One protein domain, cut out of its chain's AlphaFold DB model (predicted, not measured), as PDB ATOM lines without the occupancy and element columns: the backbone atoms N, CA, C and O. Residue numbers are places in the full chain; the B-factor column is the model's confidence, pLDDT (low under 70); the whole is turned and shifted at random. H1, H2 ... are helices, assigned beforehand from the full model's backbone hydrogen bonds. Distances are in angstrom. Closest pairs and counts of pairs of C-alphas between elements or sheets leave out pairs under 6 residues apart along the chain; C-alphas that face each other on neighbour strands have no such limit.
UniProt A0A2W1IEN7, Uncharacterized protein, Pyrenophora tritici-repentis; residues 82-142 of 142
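What this domain is: This is residues 82 to 142 of the 142 residues of an uncharacterized protein of Pyrenophora tritici-repentis (UniProt A0A2W1IEN7). The picture is a helical hairpin, H1 and H2 side by side and running opposite ways, with a long loop that folds back from the end of H2 to a small helix, H3. The hairpin lies in the middle, between the opening stretch of residues 82 to 90 and the loop with H3. The printed part has 61 residues with three named helices, in the order H1, H2, H3, and no named strand; the class is all helix, though under half of the residues, 30 of 61, are in named elements. The whole is compact, with a radius of gyration of the C-alphas of 10.4 A, and rounded, spanning 28 by 23 by 18 A.

How they stand to each other: Start at Gln 82 and read on to H1, residues 91 to 102. After a tight link of 3 residues you reach H2, residues 106 to 119. H1 and H2 touch, with 16 pairs of C-alphas within 8 A; look at Ser 100 and Phe 109, whose C-alphas are the closest, 5.0 A apart. The two run opposite ways at a shallow tilt of 30 degrees, their centres 9.4 A apart, and form a helical hairpin. Further on comes H3, residues 134 to 137, which is apart from H1 and apart from H2. In H1 and H2 every O i to N i+4 pair is within hydrogen-bond range; H3, with 4 residues, is too short for such a pair, and its 1 pair of O i and N i+3 is within range.

Where its parts are: Find C-alpha 91 at (208.825, 161.136, 113.505); from there H1 runs through 12 residues to Val 102, 16.7 A from first to last C-alpha. Pick up H2 at C-alpha 106, at (214.549, 164.511, 131.901); it is the longest helix, 14 residues and 19.9 A from first to last C-alpha, and ends at Glu 119. H3 goes from Leu 134 to Thr 137, 4 residues, and ends at C-alpha 137, at (207.949, 151.697, 124.857).

The domain as a whole: The two C-alphas farthest apart are those of Lys 83 and Asn 142, 29.9 A. The printed part has no cut, and Asn 142 is the chain's last residue. The link from H2 to H3 is long: along residues 120 to 133 you will find 14 C-alphas that lie 8 to 14 A from the mean of the C-alphas. The mean pLDDT of the printed part is 80.9, and it is under 70 at residues 83 to 85 and 140 to 142 of this predicted model.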
ATOM      1  N   GLN A  82     215.245 172.184 122.925       70.81
ATOM      2  CA  GLN A  82     214.412 173.173 123.623       70.81
ATOM      3  C   GLN A  82     213.823 174.264 122.716       70.81
ATOM      4  O   GLN A  82     212.743 174.784 123.001       70.81
ATOM      5  N   LYS A  83     214.527 174.643 121.642       68.75
ATOM      6  CA  LYS A  83     214.048 175.651 120.686       68.75
ATOM      7  C   LYS A  83     212.927 175.130 119.789       68.75
ATOM      8  O   LYS A  83     212.084 175.921 119.372       68.75
ATOM      9  N   LYS A  84     212.909 173.833 119.472       68.06
ATOM     10  CA  LYS A  84     211.884 173.237 118.610       68.06
ATOM     11  C   LYS A  84     210.816 172.576 119.467       68.06
ATOM     12  O   LYS A  84     211.003 171.479 119.961       68.06
ATOM     13  N   LYS A  85     209.665 173.231 119.612       67.25
ATOM     14  CA  LYS A  85     208.485 172.585 120.194       67.25
ATOM     15  C   LYS A  85     207.777 171.787 119.108       67.25
ATOM     16  O   LYS A  85     207.041 172.374 118.316       67.25
ATOM     17  N   PHE A  86     207.995 170.476 119.057       70.50
ATOM     18  CA  PHE A  86     207.132 169.607 118.261       70.50
ATOM     19  C   PHE A  86     205.801 169.452 119.001       70.50
ATOM     20  O   PHE A  86     205.759 169.001 120.145       70.50
ATOM     21  N   LYS A  87     204.727 169.922 118.364       71.62
ATOM     22  CA  LYS A  87     203.359 169.844 118.890       71.62
ATOM     23  C   LYS A  87     202.517 168.783 118.199       71.62
ATOM     24  O   LYS A  87     201.433 168.515 118.663       71.62
ATOM     25  N   GLU A  88     203.005 168.210 117.109       82.88
ATOM     26  CA  GLU A  88     202.282 167.205 116.338       82.88
ATOM     27  C   GLU A  88     202.951 165.849 116.526       82.88
ATOM     28  O   GLU A  88     204.188 165.756 116.534       82.88
ATOM     29  N   TYR A  89     202.138 164.800 116.625       85.56
ATOM     30  CA  TYR A  89     202.618 163.429 116.634       85.56
ATOM     31  C   TYR A  89     203.253 163.070 115.281       85.56
ATOM     32  O   TYR A  89     202.581 162.839 114.280       85.56
ATOM     33  N   ASN A  90     204.587 163.059 115.232       86.44
ATOM     34  CA  ASN A  90     205.355 162.742 114.030       86.44
ATOM     35  C   ASN A  90     206.737 162.158 114.370       86.44
ATOM     36  O   ASN A  90     207.165 162.119 115.526       86.44
ATOM     37  N   ARG A  91     207.488 161.738 113.341       85.81
ATOM     38  CA  ARG A  91     208.825 161.136 113.505       85.81
ATOM     39  C   ARG A  91     209.815 162.044 114.245       85.81
ATOM     40  O   ARG A  91     210.674 161.537 114.961       85.81
ATOM     41  N   LYS A  92     209.698 163.371 114.121       85.31
ATOM     42  CA  LYS A  92     210.593 164.318 114.811       85.31
ATOM     43  C   LYS A  92     210.326 164.359 116.315       85.31
ATOM     44  O   LYS A  92     211.276 164.454 117.085       85.31
ATOM     45  N   LEU A  93     209.064 164.236 116.728       87.44
ATOM     46  CA  LEU A  93     208.697 164.138 118.139       87.44
ATOM     47  C   LEU A  93     209.215 162.835 118.766       87.44
ATOM     48  O   LEU A  93     209.805 162.859 119.842       87.44
ATOM     49  N   ILE A  94     209.076 161.705 118.065       87.88
ATOM     50  CA  ILE A  94     209.625 160.417 118.527       87.88
ATOM     51  C   ILE A  94     211.152 160.463 118.630       87.88
ATOM     52  O   ILE A  94     211.739 159.950 119.581       87.88
ATOM     53  N   LEU A  95     211.809 161.139 117.693       85.81
ATOM     54  CA  LEU A  95     213.242 161.365 117.765       85.81
ATOM     55  C   LEU A  95     213.652 162.182 119.002       85.81
ATOM     56  O   LEU A  95     214.638 161.862 119.664       85.81
ATOM     57  N   GLU A  96     212.893 163.220 119.347       87.12
ATOM     58  CA  GLU A  96     213.151 163.987 120.566       87.12
ATOM     59  C   GLU A  96     213.076 163.106 121.823       87.12
ATOM     60  O   GLU A  96     213.914 163.253 122.718       87.12
ATOM     61  N   ILE A  97     212.132 162.158 121.863       88.38
ATOM     62  CA  ILE A  97     212.014 161.165 122.940       88.38
ATOM     63  C   ILE A  97     213.284 160.306 123.009       88.38
ATOM     64  O   ILE A  97     213.883 160.213 124.082       88.38
ATOM     65  N   LEU A  98     213.731 159.735 121.882       87.38
ATOM     66  CA  LEU A  98     214.941 158.904 121.813       87.38
ATOM     67  C   LEU A  98     216.183 159.655 122.317       87.38
ATOM     68  O   LEU A  98     216.855 159.211 123.246       87.38
ATOM     69  N   VAL A  99     216.458 160.827 121.742       85.75
ATOM     70  CA  VAL A  99     217.631 161.649 122.083       85.75
ATOM     71  C   VAL A  99     217.590 162.050 123.558       85.75
ATOM     72  O   VAL A  99     218.574 161.890 124.282       85.75
ATOM     73  N   SER A 100     216.443 162.530 124.044       87.69
ATOM     74  CA  SER A 100     216.310 162.960 125.440       87.69
ATOM     75  C   SER A 100     216.437 161.798 126.426       87.69
ATOM     76  O   SER A 100     216.904 162.006 127.548       87.69
ATOM     77  N   PHE A 101     216.052 160.585 126.023       88.69
ATOM     78  CA  PHE A 101     216.224 159.378 126.823       88.69
ATOM     79  C   PHE A 101     217.693 158.953 126.932       88.69
ATOM     80  O   PHE A 101     218.180 158.731 128.046       88.69
ATOM     81  N   VAL A 102     218.401 158.863 125.800       87.62
ATOM     82  CA  VAL A 102     219.815 158.451 125.752       87.62
ATOM     83  C   VAL A 102     220.672 159.425 126.560       87.62
ATOM     84  O   VAL A 102     221.406 159.019 127.460       87.62
ATOM     85  N   PHE A 103     220.488 160.730 126.349       85.75
ATOM     86  CA  PHE A 103     221.259 161.770 127.041       85.75
ATOM     87  C   PHE A 103     220.715 162.162 128.422       85.75
ATOM     88  O   PHE A 103     221.191 163.126 129.024       85.75
ATOM     89  N   LYS A 104     219.715 161.439 128.944       88.25
ATOM     90  CA  LYS A 104     219.114 161.664 130.273       88.25
ATOM     91  C   LYS A 104     218.600 163.099 130.490       88.25
ATOM     92  O   LYS A 104     218.603 163.627 131.604       88.25
ATOM     93  N   TRP A 105     218.094 163.751 129.444       88.88
ATOM     94  CA  TRP A 105     217.510 165.094 129.527       88.88
ATOM     95  C   TRP A 105     216.057 165.052 129.991       88.88
ATOM     96  O   TRP A 105     215.134 165.345 129.233       88.88
ATOM     97  N   ARG A 106     215.862 164.746 131.277       88.88
ATOM     98  CA  ARG A 106     214.549 164.511 131.901       88.88
ATOM     99  C   ARG A 106     213.441 165.481 131.465       88.88
ATOM    100  O   ARG A 106     212.391 165.037 131.030       88.88
ATOM    101  N   LYS A 107     213.676 166.798 131.533       87.62
ATOM    102  CA  LYS A 107     212.655 167.808 131.179       87.62
ATOM    103  C   LYS A 107     212.225 167.749 129.708       87.62
ATOM    104  O   LYS A 107     211.057 167.973 129.416       87.62
ATOM    105  N   CYS A 108     213.165 167.493 128.797       87.31
ATOM    106  CA  CYS A 108     212.869 167.352 127.370       87.31
ATOM    107  C   CYS A 108     212.123 166.040 127.119       87.31
ATOM    108  O   CYS A 108     211.099 166.042 126.451       87.31
ATOM    109  N   PHE A 109     212.579 164.955 127.750       89.31
ATOM    110  CA  PHE A 109     211.933 163.651 127.659       89.31
ATOM    111  C   PHE A 109     210.470 163.706 128.118       89.31
ATOM    112  O   PHE A 109     209.590 163.355 127.345       89.31
ATOM    113  N   GLU A 110     210.204 164.234 129.318       90.00
ATOM    114  CA  GLU A 110     208.846 164.373 129.870       90.00
ATOM    115  C   GLU A 110     207.930 165.219 128.974       90.00
ATOM    116  O   GLU A 110     206.768 164.870 128.760       90.00
ATOM    117  N   ALA A 111     208.445 166.331 128.442       89.00
ATOM    118  CA  ALA A 111     207.681 167.197 127.551       89.00
ATOM    119  C   ALA A 111     207.345 166.491 126.231       89.00
ATOM    120  O   ALA A 111     206.189 166.517 125.810       89.00
ATOM    121  N   ALA A 112     208.325 165.829 125.613       89.06
ATOM    122  CA  ALA A 112     208.154 165.140 124.341       89.06
ATOM    123  C   ALA A 112     207.220 163.928 124.465       89.06
ATOM    124  O   ALA A 112     206.313 163.772 123.651       89.06
ATOM    125  N   THR A 113     207.366 163.107 125.513       89.50
ATOM    126  CA  THR A 113     206.455 161.977 125.756       89.50
ATOM    127  C   THR A 113     205.038 162.454 126.037       89.50
ATOM    128  O   THR A 113     204.091 161.862 125.531       89.50
ATOM    129  N   ARG A 114     204.870 163.548 126.796       89.75
ATOM    130  CA  ARG A 114     203.545 164.124 127.052       89.75
ATOM    131  C   ARG A 114     202.884 164.599 125.762       89.75
ATOM    132  O   ARG A 114     201.723 164.274 125.547       89.75
ATOM    133  N   SER A 115     203.604 165.337 124.915       89.50
ATOM    134  CA  SER A 115     203.083 165.742 123.604       89.50
ATOM    135  C   SER A 115     202.721 164.524 122.756       89.50
ATOM    136  O   SER A 115     201.660 164.503 122.155       89.50
ATOM    137  N   ALA A 116     203.556 163.480 122.744       89.31
ATOM    138  CA  ALA A 116     203.285 162.291 121.939       89.31
ATOM    139  C   ALA A 116     202.029 161.546 122.401       89.31
ATOM    140  O   ALA A 116     201.284 161.070 121.561       89.31
ATOM    141  N   ILE A 117     201.781 161.469 123.710       87.62
ATOM    142  CA  ILE A 117     200.580 160.830 124.264       87.62
ATOM    143  C   ILE A 117     199.319 161.646 123.959       87.62
ATOM    144  O   ILE A 117     198.287 161.067 123.651       87.62
ATOM    145  N   LEU A 118     199.384 162.977 124.065       87.62
ATOM    146  CA  LEU A 118     198.212 163.841 123.867       87.62
ATOM    147  C   LEU A 118     197.789 163.963 122.400       87.62
ATOM    148  O   LEU A 118     196.611 164.147 122.129       87.62
ATOM    149  N   GLU A 119     198.751 163.895 121.483       86.25
ATOM    150  CA  GLU A 119     198.552 164.187 120.057       86.25
ATOM    151  C   GLU A 119     198.490 162.911 119.205       86.25
ATOM    152  O   GLU A 119     198.365 162.979 117.985       86.25
ATOM    153  N   CYS A 120     198.659 161.736 119.817       83.44
ATOM    154  CA  CYS A 120     198.503 160.465 119.126       83.44
ATOM    155  C   CYS A 120     197.027 160.060 119.155       83.44
ATOM    156  O   CYS A 120     196.484 159.759 120.214       83.44
ATOM    157  N   ASP A 121     196.408 160.001 117.978       80.75
ATOM    158  CA  ASP A 121     195.016 159.555 117.811       80.75
ATOM    159  C   ASP A 121     194.849 158.028 117.950       80.75
ATOM    160  O   ASP A 121     193.745 157.492 117.844       80.75
ATOM    161  N   GLU A 122     195.948 157.298 118.156       79.19
ATOM    162  CA  GLU A 122     195.952 155.851 118.336       79.19
ATOM    163  C   GLU A 122     196.045 155.472 119.817       79.19
ATOM    164  O   GLU A 122     196.624 156.183 120.634       79.19
ATOM    165  N   ASN A 123     195.582 154.267 120.161       73.62
ATOM    166  CA  ASN A 123     195.692 153.734 121.525       73.62
ATOM    167  C   ASN A 123     197.146 153.478 121.973       73.62
ATOM    168  O   ASN A 123     197.385 153.116 123.126       73.62
ATOM    169  N   THR A 124     198.123 153.579 121.069       78.88
ATOM    170  CA  THR A 124     199.535 153.327 121.362       78.88
ATOM    171  C   THR A 124     200.431 154.219 120.519       78.88
ATOM    172  O   THR A 124     200.327 154.259 119.294       78.88
ATOM    173  N   VAL A 125     201.388 154.872 121.179       81.56
ATOM    174  CA  VAL A 125     202.419 155.666 120.510       81.56
ATOM    175  C   VAL A 125     203.320 154.724 119.706       81.56
ATOM    176  O   VAL A 125     204.054 153.915 120.273       81.56
ATOM    177  N   ARG A 126     203.315 154.829 118.373       82.25
ATOM    178  CA  ARG A 126     204.259 154.091 117.516       82.25
ATOM    179  C   ARG A 126     205.640 154.732 117.545       82.25
ATOM    180  O   ARG A 126     205.777 155.953 117.591       82.25
ATOM    181  N   MET A 127     206.674 153.901 117.429       79.56
ATOM    182  CA  MET A 127     208.074 154.347 117.427       79.56
ATOM    183  C   MET A 127     208.574 154.779 116.041       79.56
ATOM    184  O   MET A 127     209.723 155.178 115.897       79.56
ATOM    185  N   LEU A 128     207.727 154.703 115.007       81.56
ATOM    186  CA  LEU A 128     207.988 155.213 113.650       81.56
ATOM    187  C   LEU A 128     209.356 154.803 113.065       81.56
ATOM    188  O   LEU A 128     209.993 155.585 112.357       81.56
ATOM    189  N   GLY A 129     209.805 153.578 113.367       76.00
ATOM    190  CA  GLY A 129     211.082 153.026 112.904       76.00
ATOM    191  C   GLY A 129     212.319 153.561 113.632       76.00
ATOM    192  O   GLY A 129     213.404 153.516 113.065       76.00
ATOM    193  N   LEU A 130     212.167 154.117 114.838       76.44
ATOM    194  CA  LEU A 130     213.277 154.546 115.691       76.44
ATOM    195  C   LEU A 130     213.541 153.517 116.804       76.44
ATOM    196  O   LEU A 130     212.584 152.986 117.377       76.44
ATOM    197  N   PRO A 131     214.815 153.245 117.136       75.69
ATOM    198  CA  PRO A 131     215.199 152.237 118.124       75.69
ATOM    199  C   PRO A 131     215.042 152.783 119.548       75.69
ATOM    200  O   PRO A 131     216.012 153.036 120.255       75.69
ATOM    201  N   ILE A 132     213.800 153.014 119.969       75.12
ATOM    202  CA  ILE A 132     213.513 153.429 121.342       75.12
ATOM    203  C   ILE A 132     213.586 152.203 122.261       75.12
ATOM    204  O   ILE A 132     212.929 151.196 121.983       75.12
ATOM    205  N   PRO A 133     214.348 152.271 123.368       70.88
ATOM    206  CA  PRO A 133     214.500 151.137 124.267       70.88
ATOM    207  C   PRO A 133     213.167 150.675 124.865       70.88
ATOM    208  O   PRO A 133     212.299 151.475 125.227       70.88
ATOM    209  N   LEU A 134     213.036 149.355 125.031       71.31
ATOM    210  CA  LEU A 134     211.802 148.696 125.478       71.31
ATOM    211  C   LEU A 134     211.299 149.183 126.846       71.31
ATOM    212  O   LEU A 134     210.097 149.188 127.115       71.31
ATOM    213  N   SER A 135     212.209 149.632 127.710       74.50
ATOM    214  CA  SER A 135     211.887 150.207 129.021       74.50
ATOM    215  C   SER A 135     211.057 151.494 128.938       74.50
ATOM    216  O   SER A 135     210.391 151.857 129.911       74.50
ATOM    217  N   VAL A 136     211.087 152.171 127.786       73.94
ATOM    218  CA  VAL A 136     210.255 153.333 127.467       73.94
ATOM    219  C   VAL A 136     208.986 152.896 126.745       73.94
ATOM    220  O   VAL A 136     207.898 153.293 127.149       73.94
ATOM    221  N   THR A 137     209.097 152.059 125.709       74.88
ATOM    222  CA  THR A 137     207.949 151.697 124.857       74.88
ATOM    223  C   THR A 137     206.872 150.917 125.607       74.88
ATOM    224  O   THR A 137     205.690 151.190 125.425       74.88
ATOM    225  N   SER A 138     207.265 150.029 126.526       74.12
ATOM    226  CA  SER A 138     206.344 149.273 127.393       74.12
ATOM    227  C   SER A 138     205.482 150.150 128.304       74.12
ATOM    228  O   SER A 138     204.449 149.698 128.777       74.12
ATOM    229  N   LYS A 139     205.891 151.400 128.551       75.50
ATOM    230  CA  LYS A 139     205.142 152.376 129.357       75.50
ATOM    231  C   LYS A 139     204.321 153.356 128.514       75.50
ATOM    232  O   LYS A 139     203.619 154.187 129.080       75.50
ATOM    233  N   LEU A 140     204.465 153.304 127.188       69.88
ATOM    234  CA  LEU A 140     203.737 154.134 126.222       69.88
ATOM    235  C   LEU A 140     202.609 153.364 125.510       69.88
ATOM    236  O   LEU A 140     201.851 153.966 124.749       69.88
ATOM    237  N   ALA A 141     202.510 152.054 125.739       58.97
ATOM    238  CA  ALA A 141     201.365 151.233 125.371       58.97
ATOM    239  C   ALA A 141     200.412 151.157 126.572       58.97
ATOM    240  O   ALA A 141     200.863 150.854 127.677       58.97
ATOM    241  N   ASN A 142     199.135 151.489 126.358       48.34
ATOM    242  CA  ASN A 142     198.071 151.227 127.332       48.34
ATOM    243  C   ASN A 142     197.847 149.723 127.505       48.34
ATOM    244  O   ASN A 142     197.867 149.013 126.473       48.34
TER     245      ASN A 142